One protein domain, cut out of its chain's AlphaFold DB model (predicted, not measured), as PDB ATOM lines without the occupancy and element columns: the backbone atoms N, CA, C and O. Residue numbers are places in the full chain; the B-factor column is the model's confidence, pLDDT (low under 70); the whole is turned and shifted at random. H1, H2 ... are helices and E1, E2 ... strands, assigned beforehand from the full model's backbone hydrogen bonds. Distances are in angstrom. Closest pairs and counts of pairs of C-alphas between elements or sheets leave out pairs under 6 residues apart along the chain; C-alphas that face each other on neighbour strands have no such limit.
ATOM      1  N   ARG A  41     135.913  23.618 -35.441       51.53
ATOM      2  CA  ARG A  41     136.083  22.966 -36.747       51.53
ATOM      3  C   ARG A  41     135.112  23.636 -37.720       51.53
ATOM      4  O   ARG A  41     133.901  23.607 -37.504       51.53
ATOM      5  N   ARG A  42     135.659  24.306 -38.740       51.22
ATOM      6  CA  ARG A  42     134.895  25.085 -39.720       51.22
ATOM      7  C   ARG A  42     133.820  24.204 -40.355       51.22
ATOM      8  O   ARG A  42     134.119  23.139 -40.888       51.22
ATOM      9  N   GLY A  43     132.584  24.691 -40.300       55.94
ATOM     10  CA  GLY A  43     131.410  24.038 -40.866       55.94
ATOM     11  C   GLY A  43     130.747  23.084 -39.880       55.94
ATOM     12  O   GLY A  43     131.334  22.093 -39.461       55.94
ATOM     13  N   SER A  44     129.494  23.378 -39.538       69.00
ATOM     14  CA  SER A  44     128.527  22.356 -39.138       69.00
ATOM     15  C   SER A  44     127.905  21.842 -40.437       69.00
ATOM     16  O   SER A  44     126.991  22.492 -40.945       69.00
ATOM     17  N   PRO A  45     128.470  20.800 -41.081       75.62
ATOM     18  CA  PRO A  45     128.006  20.389 -42.396       75.62
ATOM     19  C   PRO A  45     126.542  19.962 -42.335       75.62
ATOM     20  O   PRO A  45     126.127  19.223 -41.438       75.62
ATOM     21  N   ILE A  46     125.788  20.430 -43.325       82.56
ATOM     22  CA  ILE A  46     124.415  20.013 -43.584       82.56
ATOM     23  C   ILE A  46     124.460  19.150 -44.839       82.56
ATOM     24  O   ILE A  46     124.923  19.599 -45.889       82.56
ATOM     25  N   ILE A  47     124.020  17.902 -44.719       85.31
ATOM     26  CA  ILE A  47     124.020  16.935 -45.814       85.31
ATOM     27  C   ILE A  47     122.574  16.659 -46.199       85.31
ATOM     28  O   ILE A  47     121.771  16.217 -45.380       85.31
ATOM     29  N   PHE A  48     122.257  16.915 -47.462       86.44
ATOM     30  CA  PHE A  48     120.936  16.693 -48.031       86.44
ATOM     31  C   PHE A  48     120.959  15.415 -48.868       86.44
ATOM     32  O   PHE A  48     121.643  15.357 -49.891       86.44
ATOM     33  N   ASN A  49     120.200  14.397 -48.463       87.56
ATOM     34  CA  ASN A  49     119.980  13.206 -49.275       87.56
ATOM     35  C   ASN A  49     118.587  13.280 -49.915       87.56
ATOM     36  O   ASN A  49     117.572  12.951 -49.298       87.56
ATOM     37  N   ARG A  50     118.543  13.680 -51.191       83.25
ATOM     38  CA  ARG A  50     117.292  13.788 -51.959       83.25
ATOM     39  C   ARG A  50     116.617  12.444 -52.243       83.25
ATOM     40  O   ARG A  50     115.410  12.411 -52.439       83.25
ATOM     41  N   LYS A  51     117.378  11.343 -52.307       84.19
ATOM     42  CA  LYS A  51     116.840  10.011 -52.634       84.19
ATOM     43  C   LYS A  51     116.048   9.436 -51.461       84.19
ATOM     44  O   LYS A  51     115.027   8.790 -51.663       84.19
ATOM     45  N   THR A  52     116.502   9.709 -50.240       87.75
ATOM     46  CA  THR A  52     115.813   9.295 -49.009       87.75
ATOM     47  C   THR A  52     114.888  10.372 -48.444       87.75
ATOM     48  O   THR A  52     114.010  10.051 -47.643       87.75
ATOM     49  N   GLY A  53     115.058  11.633 -48.857       89.25
ATOM     50  CA  GLY A  53     114.331  12.779 -48.309       89.25
ATOM     51  C   GLY A  53     114.822  13.185 -46.918       89.25
ATOM     52  O   GLY A  53     114.074  13.797 -46.161       89.25
ATOM     53  N   LYS A  54     116.057  12.826 -46.548       91.94
ATOM     54  CA  LYS A  54     116.622  13.101 -45.222       91.94
ATOM     55  C   LYS A  54     117.655  14.217 -45.255       91.94
ATOM     56  O   LYS A  54     118.411  14.370 -46.217       91.94
ATOM     57  N   VAL A  55     117.689  14.984 -44.171       91.25
ATOM     58  CA  VAL A  55     118.661  16.047 -43.927       91.25
ATOM     59  C   VAL A  55     119.426  15.714 -42.660       91.25
ATOM     60  O   VAL A  55     118.832  15.527 -41.599       91.25
ATOM     61  N   TYR A  56     120.745  15.653 -42.772       89.75
ATOM     62  CA  TYR A  56     121.632  15.306 -41.673       89.75
ATOM     63  C   TYR A  56     122.451  16.511 -41.267       89.75
ATOM     64  O   TYR A  56     122.978  17.236 -42.113       89.75
ATOM     65  N   ILE A  57     122.564  16.715 -39.961       86.88
ATOM     66  CA  ILE A  57     123.169  17.918 -39.405       86.88
ATOM     67  C   ILE A  57     124.141  17.523 -38.317       86.88
ATOM     68  O   ILE A  57     123.797  16.768 -37.410       86.88
ATOM     69  N   ASN A  58     125.345  18.072 -38.408       81.06
ATOM     70  CA  ASN A  58     126.361  17.955 -37.378       81.06
ATOM     71  C   ASN A  58     126.634  19.343 -36.815       81.06
ATOM     72  O   ASN A  58     127.536  20.046 -37.264       81.06
ATOM     73  N   GLU A  59     125.798  19.746 -35.864       73.56
ATOM     74  CA  GLU A  59     125.939  21.019 -35.172       73.56
ATOM     75  C   GLU A  59     127.023  20.915 -34.102       73.56
ATOM     76  O   GLU A  59     126.944  20.095 -33.178       73.56
ATOM     77  N   SER A  60     128.006  21.810 -34.177       64.75
ATOM     78  CA  SER A  60     128.862  22.089 -33.027       64.75
ATOM     79  C   SER A  60     128.084  22.910 -31.995       64.75
ATOM     80  O   SER A  60     127.461  23.919 -32.334       64.75
ATOM     81  N   TYR A  61     128.147  22.517 -30.716       53.47
ATOM     82  CA  TYR A  61     127.509  23.249 -29.607       53.47
ATOM     83  C   TYR A  61     127.973  24.712 -29.497       53.47
ATOM     84  O   TYR A  61     127.275  25.537 -28.905       53.47
ATOM     85  N   PHE A  62     129.131  25.035 -30.074       48.75
ATOM     86  CA  PHE A  62     129.812  26.314 -29.914       48.75
ATOM     87  C   PHE A  62     129.097  27.506 -30.577       48.75
ATOM     88  O   PHE A  62     129.204  28.626 -30.092       48.75
ATOM     89  N   PHE A  63     128.306  27.285 -31.635       49.50
ATOM     90  CA  PHE A  63     127.605  28.369 -32.348       49.50
ATOM     91  C   PHE A  63     126.322  28.855 -31.666       49.50
ATOM     92  O   PHE A  63     125.660  29.774 -32.148       49.50
ATOM     93  N   ASN A  64     125.957  28.276 -30.523       41.62
ATOM     94  CA  ASN A  64     124.857  28.797 -29.734       41.62
ATOM     95  C   ASN A  64     125.399  29.919 -28.833       41.62
ATOM     96  O   ASN A  64     126.173  29.642 -27.921       41.62
ATOM     97  N   PHE A  65     124.941  31.167 -29.003       39.84
ATOM     98  CA  PHE A  65     125.245  32.322 -28.123       39.84
ATOM     99  C   PHE A  65     124.986  32.066 -26.614       39.84
ATOM    100  O   PHE A  65     125.283  32.895 -25.759       39.84
ATOM    101  N   LYS A  66     124.448  30.893 -26.265       39.19
ATOM    102  CA  LYS A  66     124.324  30.342 -24.915       39.19
ATOM    103  C   LYS A  66     125.644  29.903 -24.263       39.19
ATOM    104  O   LYS A  66     125.590  29.575 -23.082       39.19
ATOM    105  N   VAL A  67     126.795  29.917 -24.945       42.84
ATOM    106  CA  VAL A  67     128.105  29.613 -24.316       42.84
ATOM    107  C   VAL A  67     128.370  30.520 -23.104       42.84
ATOM    108  O   VAL A  67     128.807  30.042 -22.062       42.84
ATOM    109  N   LEU A  68     127.966  31.795 -23.176       44.00
ATOM    110  CA  LEU A  68     128.022  32.741 -22.049       44.00
ATOM    111  C   LEU A  68     127.112  32.367 -20.863       44.00
ATOM    112  O   LEU A  68     127.314  32.862 -19.762       44.00
ATOM    113  N   ARG A  69     126.103  31.512 -21.068       44.06
ATOM    114  CA  ARG A  69     125.126  31.110 -20.039       44.06
ATOM    115  C   ARG A  69     125.378  29.721 -19.456       44.06
ATOM    116  O   ARG A  69     124.750  29.384 -18.459       44.06
ATOM    117  N   ASN A  70     126.243  28.902 -20.058       47.22
ATOM    118  CA  ASN A  70     126.557  27.574 -19.533       47.22
ATOM    119  C   ASN A  70     128.053  27.240 -19.699       47.22
ATOM    120  O   ASN A  70     128.441  26.693 -20.737       47.22
ATOM    121  N   PRO A  71     128.893  27.503 -18.679       54.31
ATOM    122  CA  PRO A  71     130.339  27.279 -18.753       54.31
ATOM    123  C   PRO A  71     130.712  25.802 -18.960       54.31
ATOM    124  O   PRO A  71     131.783  25.508 -19.479       54.31
ATOM    125  N   LEU A  72     129.818  24.850 -18.666       54.53
ATOM    126  CA  LEU A  72     130.060  23.430 -18.954       54.53
ATOM    127  C   LEU A  72     130.087  23.131 -20.462       54.53
ATOM    128  O   LEU A  72     130.721  22.172 -20.888       54.53
ATOM    129  N   THR A  73     129.429  23.952 -21.290       52.16
ATOM    130  CA  THR A  73     129.502  23.809 -22.758       52.16
ATOM    131  C   THR A  73     130.831  24.296 -23.328       52.16
ATOM    132  O   THR A  73     131.268  23.777 -24.354       52.16
ATOM    133  N   PHE A  74     131.516  25.209 -22.629       54.44
ATOM    134  CA  PHE A  74     132.886  25.610 -22.942       54.44
ATOM    135  C   PHE A  74     133.874  24.463 -22.688       54.44
ATOM    136  O   PHE A  74     134.759  24.243 -23.497       54.44
ATOM    137  N   LEU A  75     133.679  23.656 -21.639       57.62
ATOM    138  CA  LEU A  75     134.566  22.527 -21.307       57.62
ATOM    139  C   LEU A  75     134.437  21.316 -22.250       57.62
ATOM    140  O   LEU A  75     135.261  20.403 -22.204       57.62
ATOM    141  N   HIS A  76     133.429  21.296 -23.124       57.44
ATOM    142  CA  HIS A  76     133.212  20.214 -24.084       57.44
ATOM    143  C   HIS A  76     133.077  20.736 -25.523       57.44
ATOM    144  O   HIS A  76     132.036  20.529 -26.153       57.44
ATOM    145  N   PRO A  77     134.135  21.355 -26.085       55.50
ATOM    146  CA  PRO A  77     134.108  21.912 -27.441       55.50
ATOM    147  C   PRO A  77     133.822  20.860 -28.523       55.50
ATOM    148  O   PRO A  77     133.252  21.165 -29.565       55.50
ATOM    149  N   ASN A  78     134.183  19.602 -28.253       56.91
ATOM    150  CA  ASN A  78     133.997  18.479 -29.172       56.91
ATOM    151  C   ASN A  78     132.608  17.829 -29.075       56.91
ATOM    152  O   ASN A  78     132.326  16.890 -29.821       56.91
ATOM    153  N   LYS A  79     131.736  18.281 -28.161       61.03
ATOM    154  CA  LYS A  79     130.372  17.756 -28.071       61.03
ATOM    155  C   LYS A  79     129.591  18.233 -29.294       61.03
ATOM    156  O   LYS A  79     129.520  19.430 -29.565       61.03
ATOM    157  N   LYS A  80     129.002  17.289 -30.023       67.44
ATOM    158  CA  LYS A  80     128.254  17.529 -31.265       67.44
ATOM    159  C   LYS A  80     126.789  17.152 -31.080       67.44
ATOM    160  O   LYS A  80     126.482  16.198 -30.366       67.44
ATOM    161  N   ARG A  81     125.882  17.895 -31.717       73.69
ATOM    162  CA  ARG A  81     124.492  17.463 -31.917       73.69
ATOM    163  C   ARG A  81     124.375  16.939 -33.335       73.69
ATOM    164  O   ARG A  81     124.260  17.711 -34.281       73.69
ATOM    165  N   ILE A  82     124.421  15.620 -33.448       81.19
ATOM    166  CA  ILE A  82     124.122  14.923 -34.690       81.19
ATOM    167  C   ILE A  82     122.612  14.707 -34.733       81.19
ATOM    168  O   ILE A  82     122.041  14.122 -33.811       81.19
ATOM    169  N   LYS A  83     121.966  15.242 -35.764       88.06
ATOM    170  CA  LYS A  83     120.513  15.218 -35.935       88.06
ATOM    171  C   LYS A  83     120.169  14.725 -37.332       88.06
ATOM    172  O   LYS A  83     120.873  15.027 -38.294       88.06
ATOM    173  N   GLU A  84     119.065  14.002 -37.421       90.88
ATOM    174  CA  GLU A  84     118.418  13.635 -38.674       90.88
ATOM    175  C   GLU A  84     117.038  14.288 -38.703       90.88
ATOM    176  O   GLU A  84     116.290  14.216 -37.727       90.88
ATOM    177  N   TYR A  85     116.702  14.900 -39.833       91.81
ATOM    178  CA  TYR A  85     115.394  15.475 -40.083       91.81
ATOM    179  C   TYR A  85     114.817  14.984 -41.404       91.81
ATOM    180  O   TYR A  85     115.538  14.604 -42.327       91.81
ATOM    181  N   ASP A  86     113.492  15.018 -41.489       91.88
ATOM    182  CA  ASP A  86     112.788  14.808 -42.745       91.88
ATOM    183  C   ASP A  86     112.694  16.123 -43.514       91.88
ATOM    184  O   ASP A  86     112.252  17.129 -42.955       91.88
ATOM    185  N   TRP A  87     113.075  16.109 -44.789       90.75
ATOM    186  CA  TRP A  87     112.990  17.264 -45.677       90.75
ATOM    187  C   TRP A  87     111.592  17.883 -45.700       90.75
ATOM    188  O   TRP A  87     111.472  19.105 -45.690       90.75
ATOM    189  N   ALA A  88     110.539  17.059 -45.647       90.12
ATOM    190  CA  ALA A  88     109.153  17.529 -45.666       90.12
ATOM    191  C   ALA A  88     108.800  18.446 -44.478       90.12
ATOM    192  O   ALA A  88     107.803  19.166 -44.520       90.12
ATOM    193  N   HIS A  89     109.603  18.420 -43.414       91.44
ATOM    194  CA  HIS A  89     109.391  19.207 -42.205       91.44
ATOM    195  C   HIS A  89     110.279  20.455 -42.122       91.44
ATOM    196  O   HIS A  89     110.171  21.197 -41.145       91.44
ATOM    197  N   LEU A  90     111.156  20.700 -43.101       89.50
ATOM    198  CA  LEU A  90     112.013  21.883 -43.121       89.50
ATOM    199  C   LEU A  90     111.380  23.006 -43.942       89.50
ATOM    200  O   LEU A  90     110.961  22.811 -45.079       89.50
ATOM    201  N   GLN A  91     111.381  24.213 -43.381       86.69
ATOM    202  CA  GLN A  91     110.961  25.433 -44.067       86.69
ATOM    203  C   GLN A  91     112.057  26.494 -43.977       86.69
ATOM    204  O   GLN A  91     112.482  26.861 -42.885       86.69
ATOM    205  N   GLY A  92     112.517  27.002 -45.118       81.69
ATOM    206  CA  GLY A  92     113.469  28.108 -45.163       81.69
ATOM    207  C   GLY A  92     112.782  29.449 -44.939       81.69
ATOM    208  O   GLY A  92     111.896  29.832 -45.699       81.69
ATOM    209  N   VAL A  93     113.223  30.171 -43.913       79.69
ATOM    210  CA  VAL A  93     112.805  31.537 -43.597       79.69
ATOM    211  C   VAL A  93     114.014  32.444 -43.746       79.69
ATOM    212  O   VAL A  93     115.045  32.231 -43.108       79.69
ATOM    213  N   VAL A  94     113.892  33.473 -44.582       75.75
ATOM    214  CA  VAL A  94     114.928  34.500 -44.680       75.75
ATOM    215  C   VAL A  94     114.674  35.547 -43.611       75.75
ATOM    216  O   VAL A  94     113.625  36.188 -43.585       75.75
ATOM    217  N   VAL A  95     115.640  35.710 -42.715       72.06
ATOM    218  CA  VAL A  95     115.601  36.713 -41.659       72.06
ATOM    219  C   VAL A  95     116.493  37.876 -42.065       72.06
ATOM    220  O   VAL A  95     117.695  37.723 -42.288       72.06
ATOM    221  N   HIS A  96     115.888  39.056 -42.138       67.12
ATOM    222  CA  HIS A  96     116.600  40.304 -42.353       67.12
ATOM    223  C   HIS A  96     117.049  40.859 -41.001       67.12
ATOM    224  O   HIS A  96     116.221  41.306 -40.203       67.12
ATOM    225  N   ASN A  97     118.351  40.832 -40.720       59.91
ATOM    226  CA  ASN A  97     118.879  41.467 -39.520       59.91
ATOM    227  C   ASN A  97     119.365  42.883 -39.854       59.91
ATOM    228  O   ASN A  97     120.468  43.074 -40.350       59.91
ATOM    229  N   PHE A  98     118.535  43.887 -39.576       50.22
ATOM    230  CA  PHE A  98     118.846  45.293 -39.867       50.22
ATOM    231  C   PHE A  98     119.787  45.961 -38.848       50.22
ATOM    232  O   PHE A  98     120.121  47.130 -39.007       50.22
ATOM    233  N   SER A  99     120.214  45.264 -37.788       49.91
ATOM    234  CA  SER A  99     120.814  45.938 -36.626       49.91
ATOM    235  C   SER A  99     122.309  46.252 -36.723       49.91
ATOM    236  O   SER A  99     122.767  47.118 -35.981       49.91
ATOM    237  N   ARG A 100     123.095  45.585 -37.587       42.53
ATOM    238  CA  ARG A 100     124.547  45.869 -37.683       42.53
ATOM    239  C   ARG A 100     125.147  45.900 -39.085       42.53
ATOM    240  O   ARG A 100     126.082  46.654 -39.273       42.53
ATOM    241  N   TYR A 101     124.609  45.161 -40.046       45.81
ATOM    242  CA  TYR A 101     124.904  45.193 -41.489       45.81
ATOM    243  C   TYR A 101     123.729  44.454 -42.153       45.81
ATOM    244  O   TYR A 101     123.178  43.573 -41.496       45.81
ATOM    245  N   SER A 102     123.311  44.767 -43.389       49.66
ATOM    246  CA  SER A 102     122.174  44.098 -44.067       49.66
ATOM    247  C   SER A 102     122.495  42.655 -44.498       49.66
ATOM    248  O   SER A 102     122.382  42.261 -45.659       49.66
ATOM    249  N   LEU A 103     122.935  41.843 -43.545       57.28
ATOM    250  CA  LEU A 103     123.187  40.431 -43.726       57.28
ATOM    251  C   LEU A 103     121.839  39.724 -43.665       57.28
ATOM    252  O   LEU A 103     121.170  39.670 -42.632       57.28
ATOM    253  N   ASN A 104     121.427  39.236 -44.825       64.62
ATOM    254  CA  ASN A 104     120.242  38.415 -44.963       64.62
ATOM    255  C   ASN A 104     120.660  36.981 -44.698       64.62
ATOM    256  O   ASN A 104     121.484  36.430 -45.431       64.62
ATOM    257  N   THR A 105     120.113  36.400 -43.643       70.12
ATOM    258  CA  THR A 105     120.465  35.058 -43.199       70.12
ATOM    259  C   THR A 105     119.290  34.133 -43.451       70.12
ATOM    260  O   THR A 105     118.156  34.439 -43.078       70.12
ATOM    261  N   THR A 106     119.555  32.980 -44.054       76.75
ATOM    262  CA  THR A 106     118.540  31.943 -44.226       76.75
ATOM    263  C   THR A 106     118.576  31.006 -43.026       76.75
ATOM    264  O   THR A 106     119.605  30.413 -42.705       76.75
ATOM    265  N   ILE A 107     117.441  30.869 -42.349       80.50
ATOM    266  CA  ILE A 107     117.254  29.940 -41.237       80.50
ATOM    267  C   ILE A 107     116.268  28.867 -41.685       80.50
ATOM    268  O   ILE A 107     115.175  29.173 -42.153       80.50
ATOM    269  N   LEU A 108     116.638  27.601 -41.530       85.00
ATOM    270  CA  LEU A 108     115.721  26.484 -41.707       85.00
ATOM    271  C   LEU A 108     114.980  26.257 -40.396       85.00
ATOM    272  O   LEU A 108     115.579  25.881 -39.391       85.00
ATOM    273  N   MET A 109     113.677  26.479 -40.412       87.56
ATOM    274  CA  MET A 109     112.779  26.113 -39.330       87.56
ATOM    275  C   MET A 109     112.404  24.643 -39.495       87.56
ATOM    276  O   MET A 109     111.865  24.246 -40.528       87.56
ATOM    277  N   VAL A 110     112.686  23.831 -38.480       89.56
ATOM    278  CA  VAL A 110     112.214  22.447 -38.415       89.56
ATOM    279  C   VAL A 110     110.856  22.460 -37.739       89.56
ATOM    280  O   VAL A 110     110.743  22.839 -36.572       89.56
ATOM    281  N   CYS A 111     109.820  22.054 -38.459       89.12
ATOM    282  CA  CYS A 111     108.456  21.984 -37.958       89.12
ATOM    283  C   CYS A 111     108.136  20.588 -37.416       89.12
ATOM    284  O   CYS A 111     108.666  19.576 -37.873       89.12
ATOM    285  N   LYS A 112     107.240  20.506 -36.430       89.75
ATOM    286  CA  LYS A 112     106.671  19.216 -36.025       89.75
ATOM    287  C   LYS A 112     105.816  18.662 -37.183       89.75
ATOM    288  O   LYS A 112     105.100  19.455 -37.803       89.75
ATOM    289  N   PRO A 113     105.832  17.335 -37.443       88.00
ATOM    290  CA  PRO A 113     105.065  16.730 -38.530       88.00
ATOM    291  C   PRO A 113     103.606  17.192 -38.537       88.00
ATOM    292  O   PRO A 113     102.965  17.216 -37.484       88.00
ATOM    293  N   ASN A 114     103.097  17.556 -39.715       85.19
ATOM    294  CA  ASN A 114     101.722  18.026 -39.938       85.19
ATOM    295  C   ASN A 114     101.317  19.275 -39.132       85.19
ATOM    296  O   ASN A 114     100.135  19.490 -38.868       85.19
ATOM    297  N   THR A 115     102.274  20.109 -38.718       88.06
ATOM    298  CA  THR A 115     101.991  21.363 -38.009       88.06
ATOM    299  C   THR A 115     102.916  22.489 -38.463       88.06
ATOM    300  O   THR A 115     103.991  22.244 -39.002       88.06
ATOM    301  N   HIS A 116     102.545  23.729 -38.150       83.44
ATOM    302  CA  HIS A 116     103.403  24.910 -38.323       83.44
ATOM    303  C   HIS A 116     104.230  25.231 -37.069       83.44
ATOM    304  O   HIS A 116     104.804  26.310 -36.947       83.44
ATOM    305  N   LYS A 117     104.258  24.321 -36.084       88.44
ATOM    306  CA  LYS A 117     104.977  24.551 -34.834       88.44
ATOM    307  C   LYS A 117     106.451  24.215 -35.024       88.44
ATOM    308  O   LYS A 117     106.800  23.043 -35.164       88.44
ATOM    309  N   THR A 118     107.307  25.229 -34.969       86.44
ATOM    310  CA  THR A 118     108.763  25.066 -35.007       86.44
ATOM    311  C   THR A 118     109.269  24.369 -33.741       86.44
ATOM    312  O   THR A 118     108.944  24.774 -32.623       86.44
ATOM    313  N   ILE A 119     110.057  23.312 -33.921       87.81
ATOM    314  CA  ILE A 119     110.700  22.531 -32.855       87.81
ATOM    315  C   ILE A 119     112.209  22.758 -32.794       87.81
ATOM    316  O   ILE A 119     112.812  22.560 -31.742       87.81
ATOM    317  N   ASP A 120     112.812  23.182 -33.902       84.88
ATOM    318  CA  ASP A 120     114.238  23.470 -33.992       84.88
ATOM    319  C   ASP A 120     114.514  24.476 -35.113       84.88
ATOM    320  O   ASP A 120     113.658  24.724 -35.962       84.88
ATOM    321  N   HIS A 121     115.705  25.064 -35.109       83.38
ATOM    322  CA  HIS A 121     116.150  25.990 -36.146       83.38
ATOM    323  C   HIS A 121     117.602  25.707 -36.507       83.38
ATOM    324  O   HIS A 121     118.423  25.434 -35.635       83.38
ATOM    325  N   ILE A 122     117.915  25.801 -37.794       80.25
ATOM    326  CA  ILE A 122     119.249  25.539 -38.328       80.25
ATOM    327  C   ILE A 122     119.667  26.746 -39.149       80.25
ATOM    328  O   ILE A 122     118.924  27.229 -40.001       80.25
ATOM    329  N   LEU A 123     120.878  27.225 -38.909       77.56
ATOM    330  CA  LEU A 123     121.463  28.290 -39.702       77.56
ATOM    331  C   LEU A 123     121.943  27.730 -41.050       77.56
ATOM    332  O   LEU A 123     122.853  26.905 -41.083       77.56
ATOM    333  N   LEU A 124     121.350  28.188 -42.154       77.00
ATOM    334  CA  LEU A 124     121.784  27.874 -43.515       77.00
ATOM    335  C   LEU A 124     122.444  29.117 -44.116       77.00
ATOM    336  O   LEU A 124     121.860  29.813 -44.944       77.00
ATOM    337  N   ASP A 125     123.661  29.407 -43.664       69.31
ATOM    338  CA  ASP A 125     124.421  30.567 -44.127       69.31
ATOM    339  C   ASP A 125     125.622  30.114 -44.972       69.31
ATOM    340  O   ASP A 125     126.436  29.311 -44.496       69.31
ATOM    341  N   PRO A 126     125.746  30.544 -46.242       64.06
ATOM    342  CA  PRO A 126     126.918  30.223 -47.040       64.06
ATOM    343  C   PRO A 126     128.178  30.870 -46.455       64.06
ATOM    344  O   PRO A 126     128.166  32.005 -45.990       64.06
ATOM    345  N   LEU A 127     129.314  30.177 -46.581       56.06
ATOM    346  CA  LEU A 127     130.624  30.664 -46.127       56.06
ATOM    347  C   LEU A 127     131.020  32.027 -46.739       56.06
ATOM    348  O   LEU A 127     131.836  32.745 -46.169       56.06
ATOM    349  N   ARG A 128     130.467  32.384 -47.907       54.03
ATOM    350  CA  ARG A 128     130.643  33.700 -48.538       54.03
ATOM    351  C   ARG A 128     129.342  34.495 -48.429       54.03
ATOM    352  O   ARG A 128     128.353  34.132 -49.062       54.03
ATOM    353  N   GLY A 129     129.372  35.578 -47.653       51.00
ATOM    354  CA  GLY A 129     128.249  36.507 -47.512       51.00
ATOM    355  C   GLY A 129     127.916  37.234 -48.821       51.00
ATOM    356  O   GLY A 129     128.778  37.415 -49.682       51.00
ATOM    357  N   GLY A 130     126.654  37.643 -48.978       56.56
ATOM    358  CA  GLY A 130     126.156  38.384 -50.141       56.56
ATOM    359  C   GLY A 130     124.844  37.816 -50.684       56.56
ATOM    360  O   GLY A 130     124.096  37.157 -49.968       56.56
ATOM    361  N   ILE A 131     124.577  38.033 -51.976       53.03
ATOM    362  CA  ILE A 131     123.343  37.598 -52.670       53.03
ATOM    363  C   ILE A 131     123.156  36.059 -52.622       53.03
ATOM    364  O   ILE A 131     122.058  35.540 -52.808       53.03
ATOM    365  N   GLY A 132     124.221  35.310 -52.313       56.50
ATOM    366  CA  GLY A 132     124.204  33.851 -52.210       56.50
ATOM    367  C   GLY A 132     123.239  33.287 -51.162       56.50
ATOM    368  O   GLY A 132     122.664  32.232 -51.409       56.50
ATOM    369  N   SER A 133     122.995  33.962 -50.032       60.84
ATOM    370  CA  SER A 133     122.160  33.398 -48.952       60.84
ATOM    371  C   SER A 133     120.692  33.196 -49.357       60.84
ATOM    372  O   SER A 133     120.081  32.197 -48.971       60.84
ATOM    373  N   TYR A 134     120.153  34.076 -50.208       62.00
ATOM    374  CA  TYR A 134     118.816  33.947 -50.800       62.00
ATOM    375  C   TYR A 134     118.717  32.790 -51.793       62.00
ATOM    376  O   TYR A 134     117.747  32.030 -51.793       62.00
ATOM    377  N   PHE A 135     119.729  32.650 -52.650       69.06
ATOM    378  CA  PHE A 135     119.719  31.647 -53.710       69.06
ATOM    379  C   PHE A 135     119.999  30.240 -53.197       69.06
ATOM    380  O   PHE A 135     119.541  29.282 -53.815       69.06
ATOM    381  N   VAL A 136     120.693  30.098 -52.064       75.00
ATOM    382  CA  VAL A 136     120.987  28.786 -51.476       75.00
ATOM    383  C   VAL A 136     119.697  28.034 -51.153       75.00
ATOM    384  O   VAL A 136     119.584  26.872 -51.528       75.00
ATOM    385  N   TRP A 137     118.689  28.675 -50.551       79.56
ATOM    386  CA  TRP A 137     117.416  27.992 -50.277       79.56
ATOM    387  C   TRP A 137     116.689  27.575 -51.557       79.56
ATOM    388  O   TRP A 137     116.243  26.436 -51.670       79.56
ATOM    389  N   GLY A 138     116.608  28.467 -52.549       77.75
ATOM    390  CA  GLY A 138     116.018  28.147 -53.852       77.75
ATOM    391  C   GLY A 138     116.739  26.992 -54.556       77.75
ATOM    392  O   GLY A 138     116.100  26.089 -55.091       77.75
ATOM    393  N   TRP A 139     118.071  26.972 -54.498       79.44
ATOM    394  CA  TRP A 139     118.889  25.903 -55.063       79.44
ATOM    395  C   TRP A 139     118.690  24.573 -54.331       79.44
ATOM    396  O   TRP A 139     118.476  23.556 -54.983       79.44
ATOM    397  N   VAL A 140     118.689  24.576 -52.993       83.12
ATOM    398  CA  VAL A 140     118.434  23.374 -52.182       83.12
ATOM    399  C   VAL A 140     117.027  22.833 -52.450       83.12
ATOM    400  O   VAL A 140     116.875  21.632 -52.657       83.12
ATOM    401  N   ASN A 141     116.010  23.695 -52.538       82.62
ATOM    402  CA  ASN A 141     114.657  23.281 -52.925       82.62
ATOM    403  C   ASN A 141     114.633  22.618 -54.300       82.62
ATOM    404  O   ASN A 141     114.055  21.547 -54.454       82.62
ATOM    405  N   ASN A 142     115.283  23.220 -55.296       78.56
ATOM    406  CA  ASN A 142     115.370  22.628 -56.628       78.56
ATOM    407  C   ASN A 142     116.114  21.285 -56.600       78.56
ATOM    408  O   ASN A 142     115.678  20.328 -57.234       78.56
ATOM    409  N   PHE A 143     117.190  21.172 -55.823       80.31
ATOM    410  CA  PHE A 143     117.930  19.924 -55.651       80.31
ATOM    411  C   PHE A 143     117.083  18.818 -55.005       80.31
ATOM    412  O   PHE A 143     117.139  17.666 -55.443       80.31
ATOM    413  N   MET A 144     116.294  19.161 -53.985       84.00
ATOM    414  CA  MET A 144     115.457  18.207 -53.255       84.00
ATOM    415  C   MET A 144     114.169  17.846 -54.009       84.00
ATOM    416  O   MET A 144     113.734  16.699 -53.927       84.00
ATOM    417  N   CYS A 145     113.579  18.777 -54.770       76.75
ATOM    418  CA  CYS A 145     112.268  18.602 -55.410       76.75
ATOM    419  C   CYS A 145     112.312  18.371 -56.935       76.75
ATOM    420  O   CYS A 145     111.505  17.604 -57.458       76.75
ATOM    421  N   ALA A 146     113.203  19.030 -57.687       58.75
ATOM    422  CA  ALA A 146     112.998  19.274 -59.125       58.75
ATOM    423  C   ALA A 146     113.618  18.243 -60.093       58.75
ATOM    424  O   ALA A 146     113.566  18.429 -61.310       58.75
ATOM    425  N   ASN A 147     114.175  17.123 -59.621       52.38
ATOM    426  CA  ASN A 147     115.009  16.283 -60.491       52.38
ATOM    427  C   ASN A 147     114.283  15.210 -61.332       52.38
ATOM    428  O   ASN A 147     114.934  14.484 -62.079       52.38
ATOM    429  N   LYS A 148     112.945  15.108 -61.283       50.50
ATOM    430  CA  LYS A 148     112.215  14.316 -62.300       50.50
ATOM    431  C   LYS A 148     112.178  15.009 -63.670       50.50
ATOM    432  O   LYS A 148     112.021  14.325 -64.672       50.50
ATOM    433  N   LEU A 149     112.317  16.339 -63.719       46.53
ATOM    434  CA  LEU A 149     112.056  17.141 -64.924       46.53
ATOM    435  C   LEU A 149     113.313  17.535 -65.712       46.53
ATOM    436  O   LEU A 149     113.212  17.802 -66.902       46.53
ATOM    437  N   ALA A 150     114.485  17.588 -65.073       49.22
ATOM    438  CA  ALA A 150     115.654  18.250 -65.657       49.22
ATOM    439  C   ALA A 150     116.763  17.305 -66.151       49.22
ATOM    440  O   ALA A 150     117.768  17.790 -66.664       49.22
ATOM    441  N   GLY A 151     116.620  15.981 -65.987       48.19
ATOM    442  CA  GLY A 151     117.644  15.015 -66.409       48.19
ATOM    443  C   GLY A 151     119.043  15.349 -65.876       48.19
ATOM    444  O   GLY A 151     120.038  15.004 -66.515       48.19
ATOM    445  N   LEU A 152     119.131  16.073 -64.749       51.47
ATOM    446  CA  LEU A 152     120.414  16.474 -64.197       51.47
ATOM    447  C   LEU A 152     121.102  15.184 -63.794       51.47
ATOM    448  O   LEU A 152     120.597  14.445 -62.943       51.47
ATOM    449  N   ASN A 153     122.240  14.924 -64.447       48.91
ATOM    450  CA  ASN A 153     123.152  13.849 -64.097       48.91
ATOM    451  C   ASN A 153     123.241  13.833 -62.575       48.91
ATOM    452  O   ASN A 153     123.425  14.899 -61.986       48.91
ATOM    453  N   ASP A 154     123.011  12.668 -61.967       52.09
ATOM    454  CA  ASP A 154     122.604  12.479 -60.569       52.09
ATOM    455  C   ASP A 154     123.665  12.949 -59.543       52.09
ATOM    456  O   ASP A 154     123.635  12.552 -58.384       52.09
ATOM    457  N   GLY A 155     124.585  13.831 -59.926       47.41
ATOM    458  CA  GLY A 155     125.704  14.268 -59.136       47.41
ATOM    459  C   GLY A 155     126.608  13.076 -58.931       47.41
ATOM    460  O   GLY A 155     126.894  12.725 -57.795       47.41
ATOM    461  N   LYS A 156     127.083  12.452 -60.018       42.22
ATOM    462  CA  LYS A 156     128.397  11.826 -59.920       42.22
ATOM    463  C   LYS A 156     129.350  12.983 -59.678       42.22
ATOM    464  O   LYS A 156     129.771  13.649 -60.626       42.22
ATOM    465  N   TYR A 157     129.599  13.297 -58.409       45.09
ATOM    466  CA  TYR A 157     130.765  14.077 -58.047       45.09
ATOM    467  C   TYR A 157     131.918  13.491 -58.861       45.09
ATOM    468  O   TYR A 157     132.064  12.269 -58.959       45.09
ATOM    469  N   LYS A 158     132.706  14.337 -59.533       50.12
ATOM    470  CA  LYS A 158     133.953  13.823 -60.100       50.12
ATOM    471  C   LYS A 158     134.692  13.191 -58.923       50.12
ATOM    472  O   LYS A 158     134.764  13.828 -57.875       50.12
ATOM    473  N   TRP A 159     135.147  11.948 -59.079       54.22
ATOM    474  CA  TRP A 159     135.699  11.101 -58.009       54.22
ATOM    475  C   TRP A 159     136.575  11.874 -57.008       54.22
ATOM    476  O   TRP A 159     136.469  11.701 -55.799       54.22
ATOM    477  N   GLU A 160     137.371  12.810 -57.515       58.47
ATOM    478  CA  GLU A 160     138.240  13.697 -56.748       58.47
ATOM    479  C   GLU A 160     137.505  14.675 -55.804       58.47
ATOM    480  O   GLU A 160     137.877  14.794 -54.639       58.47
ATOM    481  N   GLN A 161     136.423  15.325 -56.248       61.91
ATOM    482  CA  GLN A 161     135.606  16.219 -55.412       61.91
ATOM    483  C   GLN A 161     134.815  15.443 -54.356       61.91
ATOM    484  O   GLN A 161     134.664  15.913 -53.229       61.91
ATOM    485  N   GLU A 162     134.333  14.246 -54.703       63.38
ATOM    486  CA  GLU A 162     133.650  13.363 -53.754       63.38
ATOM    487  C   GLU A 162     134.603  12.878 -52.669       63.38
ATOM    488  O   GLU A 162     134.259  12.895 -51.492       63.38
ATOM    489  N   THR A 163     135.811  12.479 -53.069       63.88
ATOM    490  CA  THR A 163     136.854  11.994 -52.163       63.88
ATOM    491  C   THR A 163     137.293  13.114 -51.229       63.88
ATOM    492  O   THR A 163     137.284  12.927 -50.017       63.88
ATOM    493  N   GLN A 164     137.549  14.318 -51.753       65.88
ATOM    494  CA  GLN A 164     137.865  15.482 -50.922       65.88
ATOM    495  C   GLN A 164     136.721  15.847 -49.968       65.88
ATOM    496  O   GLN A 164     136.979  16.185 -48.814       65.88
ATOM    497  N   PHE A 165     135.459  15.762 -50.401       67.50
ATOM    498  CA  PHE A 165     134.310  15.987 -49.521       67.50
ATOM    499  C   PHE A 165     134.209  14.904 -48.438       67.50
ATOM    500  O   PHE A 165     134.070  15.213 -47.254       67.50
ATOM    501  N   LYS A 166     134.335  13.629 -48.809       68.31
ATOM    502  CA  LYS A 166     134.280  12.494 -47.880       68.31
ATOM    503  C   LYS A 166     135.425  12.533 -46.867       68.31
ATOM    504  O   LYS A 166     135.179  12.352 -45.677       68.31
ATOM    505  N   ASP A 167     136.641  12.839 -47.295       67.62
ATOM    506  CA  ASP A 167     137.804  12.881 -46.411       67.62
ATOM    507  C   ASP A 167     137.794  14.125 -45.512       67.62
ATOM    508  O   ASP A 167     137.909  14.005 -44.289       67.62
ATOM    509  N   ASN A 168     137.558  15.313 -46.073       65.19
ATOM    510  CA  ASN A 168     137.669  16.560 -45.311       65.19
ATOM    511  C   ASN A 168     136.401  16.901 -44.512       65.19
ATOM    512  O   ASN A 168     136.500  17.448 -43.413       65.19
ATOM    513  N   ILE A 169     135.208  16.593 -45.036       66.88
ATOM    514  CA  ILE A 169     133.922  16.992 -44.435       66.88
ATOM    515  C   ILE A 169     133.251  15.842 -43.682       66.88
ATOM    516  O   ILE A 169     132.646  16.087 -42.642       66.88
ATOM    517  N   ILE A 170     133.350  14.596 -44.157       68.75
ATOM    518  CA  ILE A 170     132.703  13.456 -43.488       68.75
ATOM    519  C   ILE A 170     133.641  12.819 -42.451       68.75
ATOM    520  O   ILE A 170     133.339  12.844 -41.257       68.75
ATOM    521  N   LYS A 171     134.818  12.321 -42.844       66.56
ATOM    522  CA  LYS A 171     135.762  11.695 -41.897       66.56
ATOM    523  C   LYS A 171     136.297  12.705 -40.878       66.56
ATOM    524  O   LYS A 171     136.318  12.434 -39.678       66.56
ATOM    525  N   GLY A 172     136.629  13.916 -41.329       64.56
ATOM    526  CA  GLY A 172     137.127  15.000 -40.476       64.56
ATOM    527  C   GLY A 172     136.125  15.558 -39.453       64.56
ATOM    528  O   GLY A 172     136.524  16.316 -38.567       64.56
ATOM    529  N   GLN A 173     134.836  15.200 -39.519       68.25
ATOM    530  CA  GLN A 173     133.791  15.761 -38.649       68.25
ATOM    531  C   GLN A 173     133.171  14.749 -37.674       68.25
ATOM    532  O   GLN A 173     132.244  15.112 -36.950       68.25
ATOM    533  N   GLY A 174     133.704  13.530 -37.561       73.81
ATOM    534  CA  GLY A 174     133.296  12.582 -36.512       73.81
ATOM    535  C   GLY A 174     131.815  12.202 -36.575       73.81
ATOM    536  O   GLY A 174     131.137  12.170 -35.548       73.81
ATOM    537  N   TRP A 175     131.297  11.998 -37.786       80.25
ATOM    538  CA  TRP A 175     129.960  11.448 -37.977       80.25
ATOM    539  C   TRP A 175     129.917   9.971 -37.546       80.25
ATOM    540  O   TRP A 175     130.916   9.273 -37.719       80.25
ATOM    541  N   PRO A 176     128.782   9.472 -37.023       85.50
ATOM    542  CA  PRO A 176     128.602   8.048 -36.758       85.50
ATOM    543  C   PRO A 176     128.651   7.253 -38.063       85.50
ATOM    544  O   PRO A 176     128.115   7.712 -39.073       85.50
ATOM    545  N   GLU A 177     129.226   6.051 -38.028       84.56
ATOM    546  CA  GLU A 177     129.403   5.196 -39.214       84.56
ATOM    547  C   GLU A 177     128.089   4.958 -39.968       84.56
ATOM    548  O   GLU A 177     128.019   5.186 -41.175       84.56
ATOM    549  N   TRP A 178     127.013   4.639 -39.243       87.69
ATOM    550  CA  TRP A 178     125.686   4.435 -39.832       87.69
ATOM    551  C   TRP A 178     125.195   5.641 -40.634       87.69
ATOM    552  O   TRP A 178     124.514   5.487 -41.644       87.69
ATOM    553  N   MET A 179     125.530   6.856 -40.191       87.94
ATOM    554  CA  MET A 179     125.069   8.076 -40.837       87.94
ATOM    555  C   MET A 179     125.890   8.359 -42.098       87.94
ATOM    556  O   MET A 179     125.338   8.798 -43.101       87.94
ATOM    557  N   VAL A 180     127.183   8.016 -42.082       85.56
ATOM    558  CA  VAL A 180     128.042   8.046 -43.274       85.56
ATOM    559  C   VAL A 180     127.518   7.108 -44.360       85.56
ATOM    560  O   VAL A 180     127.465   7.495 -45.530       85.56
ATOM    561  N   GLU A 181     127.081   5.904 -43.985       85.88
ATOM    562  CA  GLU A 181     126.393   4.989 -44.903       85.88
ATOM    563  C   GLU A 181     125.061   5.590 -45.385       85.88
ATOM    564  O   GLU A 181     124.809   5.669 -46.588       85.88
ATOM    565  N   ALA A 182     124.253   6.129 -44.468       87.50
ATOM    566  CA  ALA A 182     122.952   6.731 -44.766       87.50
ATOM    567  C   ALA A 182     123.013   7.948 -45.715       87.50
ATOM    568  O   ALA A 182     122.048   8.225 -46.436       87.50
ATOM    569  N   PHE A 183     124.138   8.674 -45.765       84.44
ATOM    570  CA  PHE A 183     124.346   9.755 -46.739       84.44
ATOM    571  C   PHE A 183     124.322   9.253 -48.179       84.44
ATOM    572  O   PHE A 183     123.844   9.965 -49.060       84.44
ATOM    573  N   ASN A 184     124.826   8.038 -48.406       82.06
ATOM    574  CA  ASN A 184     124.955   7.440 -49.732       82.06
ATOM    575  C   ASN A 184     123.762   6.545 -50.099       82.06
ATOM    576  O   ASN A 184     123.686   6.096 -51.239       82.06
ATOM    577  N   ALA A 185     122.827   6.319 -49.168       86.25
ATOM    578  CA  ALA A 185     121.643   5.508 -49.417       86.25
ATOM    579  C   ALA A 185     120.830   6.059 -50.599       86.25
ATOM    580  O   ALA A 185     120.476   7.244 -50.652       86.25
ATOM    581  N   THR A 186     120.517   5.174 -51.535       86.06
ATOM    582  CA  THR A 186     119.850   5.473 -52.806       86.06
ATOM    583  C   THR A 186     118.338   5.274 -52.748       86.06
ATOM    584  O   THR A 186     117.624   5.678 -53.669       86.06
ATOM    585  N   SER A 187     117.832   4.689 -51.661       87.00
ATOM    586  CA  SER A 187     116.408   4.448 -51.435       87.00
ATOM    587  C   SER A 187     116.053   4.451 -49.945       87.00
ATOM    588  O   SER A 187     116.914   4.300 -49.077       87.00
ATOM    589  N   GLN A 188     114.761   4.602 -49.632       89.69
ATOM    590  CA  GLN A 188     114.277   4.487 -48.250       89.69
ATOM    591  C   GLN A 188     114.424   3.066 -47.685       89.69
ATOM    592  O   GLN A 188     114.650   2.922 -46.487       89.69
ATOM    593  N   ALA A 189     114.334   2.036 -48.534       91.62
ATOM    594  CA  ALA A 189     114.530   0.645 -48.126       91.62
ATOM    595  C   ALA A 189     115.982   0.399 -47.685       91.62
ATOM    596  O   ALA A 189     116.216  -0.077 -46.580       91.62
ATOM    597  N   GLU A 190     116.948   0.842 -48.494       90.38
ATOM    598  CA  GLU A 190     118.376   0.770 -48.160       90.38
ATOM    599  C   GLU A 190     118.692   1.540 -46.867       90.38
ATOM    600  O   GLU A 190     119.400   1.044 -45.992       90.38
ATOM    601  N   LEU A 191     118.107   2.730 -46.689       91.62
ATOM    602  CA  LEU A 191     118.248   3.489 -45.445       91.62
ATOM    603  C   LEU A 191     117.709   2.717 -44.225       91.62
ATOM    604  O   LEU A 191     118.315   2.769 -43.153       91.62
ATOM    605  N   ALA A 192     116.580   2.020 -44.366       92.25
ATOM    606  CA  ALA A 192     116.005   1.219 -43.289       92.25
ATOM    607  C   ALA A 192     116.909   0.032 -42.915       92.25
ATOM    608  O   ALA A 192     117.132  -0.203 -41.727       92.25
ATOM    609  N   GLU A 193     117.489  -0.651 -43.905       93.81
ATOM    610  CA  GLU A 193     118.450  -1.739 -43.688       93.81
ATOM    611  C   GLU A 193     119.713  -1.262 -42.961       93.81
ATOM    612  O   GLU A 193     120.154  -1.900 -42.004       93.81
ATOM    613  N   ILE A 194     120.273  -0.112 -43.364       91.06
ATOM    614  CA  ILE A 194     121.434   0.502 -42.695       91.06
ATOM    615  C   ILE A 194     121.102   0.781 -41.224       91.06
ATOM    616  O   ILE A 194     121.851   0.391 -40.327       91.06
ATOM    617  N   LYS A 195     119.953   1.411 -40.951       92.12
ATOM    618  CA  LYS A 195     119.527   1.708 -39.575       92.12
ATOM    619  C   LYS A 195     119.327   0.446 -38.741       92.12
ATOM    620  O   LYS A 195     119.701   0.435 -37.569       92.12
ATOM    621  N   GLN A 196     118.781  -0.614 -39.335       92.44
ATOM    622  CA  GLN A 196     118.591  -1.899 -38.665       92.44
ATOM    623  C   GLN A 196     119.931  -2.559 -38.318       92.44
ATOM    624  O   GLN A 196     120.113  -2.994 -37.180       92.44
ATOM    625  N   ARG A 197     120.875  -2.591 -39.268       94.38
ATOM    626  CA  ARG A 197     122.226  -3.149 -39.086       94.38
ATOM    627  C   ARG A 197     122.987  -2.459 -37.957       94.38
ATOM    628  O   ARG A 197     123.676  -3.120 -37.190       94.38
ATOM    629  N   HIS A 198     122.831  -1.144 -37.847       90.75
ATOM    630  CA  HIS A 198     123.499  -0.314 -36.843       90.75
ATOM    631  C   HIS A 198     122.681  -0.110 -35.557       90.75
ATOM    632  O   HIS A 198     123.060   0.694 -34.706       90.75
ATOM    633  N   HIS A 199     121.554  -0.817 -35.400       91.25
ATOM    634  CA  HIS A 199     120.669  -0.745 -34.228       91.25
ATOM    635  C   HIS A 199     120.228   0.684 -33.852       91.25
ATOM    636  O   HIS A 199     120.061   1.026 -32.677       91.25
TER     637      HIS A 199
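Overview. This is residues 41 to 199 of the 202 residues of an uncharacterized protein of Gilliamella apicola (UniProt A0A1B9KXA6). Two small antiparallel sheets, E1-E2-E3 and the strongly twisted E4-E5-E6, follow each other through the turn from E3 to E4, and each has helix packing: H3 covers one face of E4-E5-E6, and H5 of the helical hairpin H5 and H6 packs on E1-E2-E3. H4 reaches out past H5, with residues 158 to 164 sticking out, and the small helices H1 and H2 make a far loop between E2 and E3, where residues 67 to 72 stick out. The 159 printed residues hold six named strands and six named helices in the order E1 E2 H1 H2 E3 E4 E5 E6 H3 H4 H5 H6, a mixed class. The whole is compact, with a radius of gyration of the C-alphas of 16.9 A and spans of 43 by 38 by 37 A.

Arrangement. E4, residues 90 to 97, E5, residues 103 to 111, and E6, residues 118 to 124, form a meander, each strand the antiparallel neighbour of the one before. N 93 and O 107 are 2.8 A apart, and N 122 and O 108 2.8 A, within hydrogen-bond range. H3, residues 132 to 145, is on this sheet in two layers, helix on one face, at a height of 10.2 A, over E4 and E5; Thr 106 and Ser 133 have the closest C-alphas of E5 and H3, 6.1 A. In the other sheet E2, residues 54 to 60, is the inner strand between E1, residues 46 to 49, and E3, residues 80 to 86, antiparallel to both; N 47 and O 56 are 2.9 A apart, N 83 and O 57 2.9 A. H5, residues 177 to 184, is on it at a height of 9.7 A. H5 and H6, residues 188 to 197, touch as a helical hairpin, closest at the C-alphas of Ala 182 and Leu 191, 5.8 A, at a shallow tilt of 12 degrees, opposite ways. H4, residues 159 to 173, only grazes that sheet with residues 169 to 173. H1, residues 65 to 69, and H2, residues 71 to 74, are close but not clearly touching, the C-alphas of Val 67 and Thr 73 6.2 A apart. Every O i to N i+4 pair is within hydrogen-bond range in H6, but 8 of 10 in H3, 8 of 11 in H4, 3 of 4 in H5 and 0 of 1 in H1, where 1 of 2 O i to N i+3 pairs is; H2 is too short for an i+4 pair.

Along the chain. E5 measures 24.3 A, E4 21.1 A, H4 20.0 A and H3 19.6 A. E1 begins at C-alpha 46, (124.415, 20.013, -43.584), and H6 ends at C-alpha 197, (122.226, -3.149, -39.086).

Size, cuts and confidence. The C-alphas of Pro 71 and Gly 151, the two farthest apart, are 50.8 A apart. The printed part has no cut; the link from H3 to H4 is long. Mean pLDDT of the printed part is 71.6, with 73 residues under 70, among them residues 60 to 80 and 146 to 173.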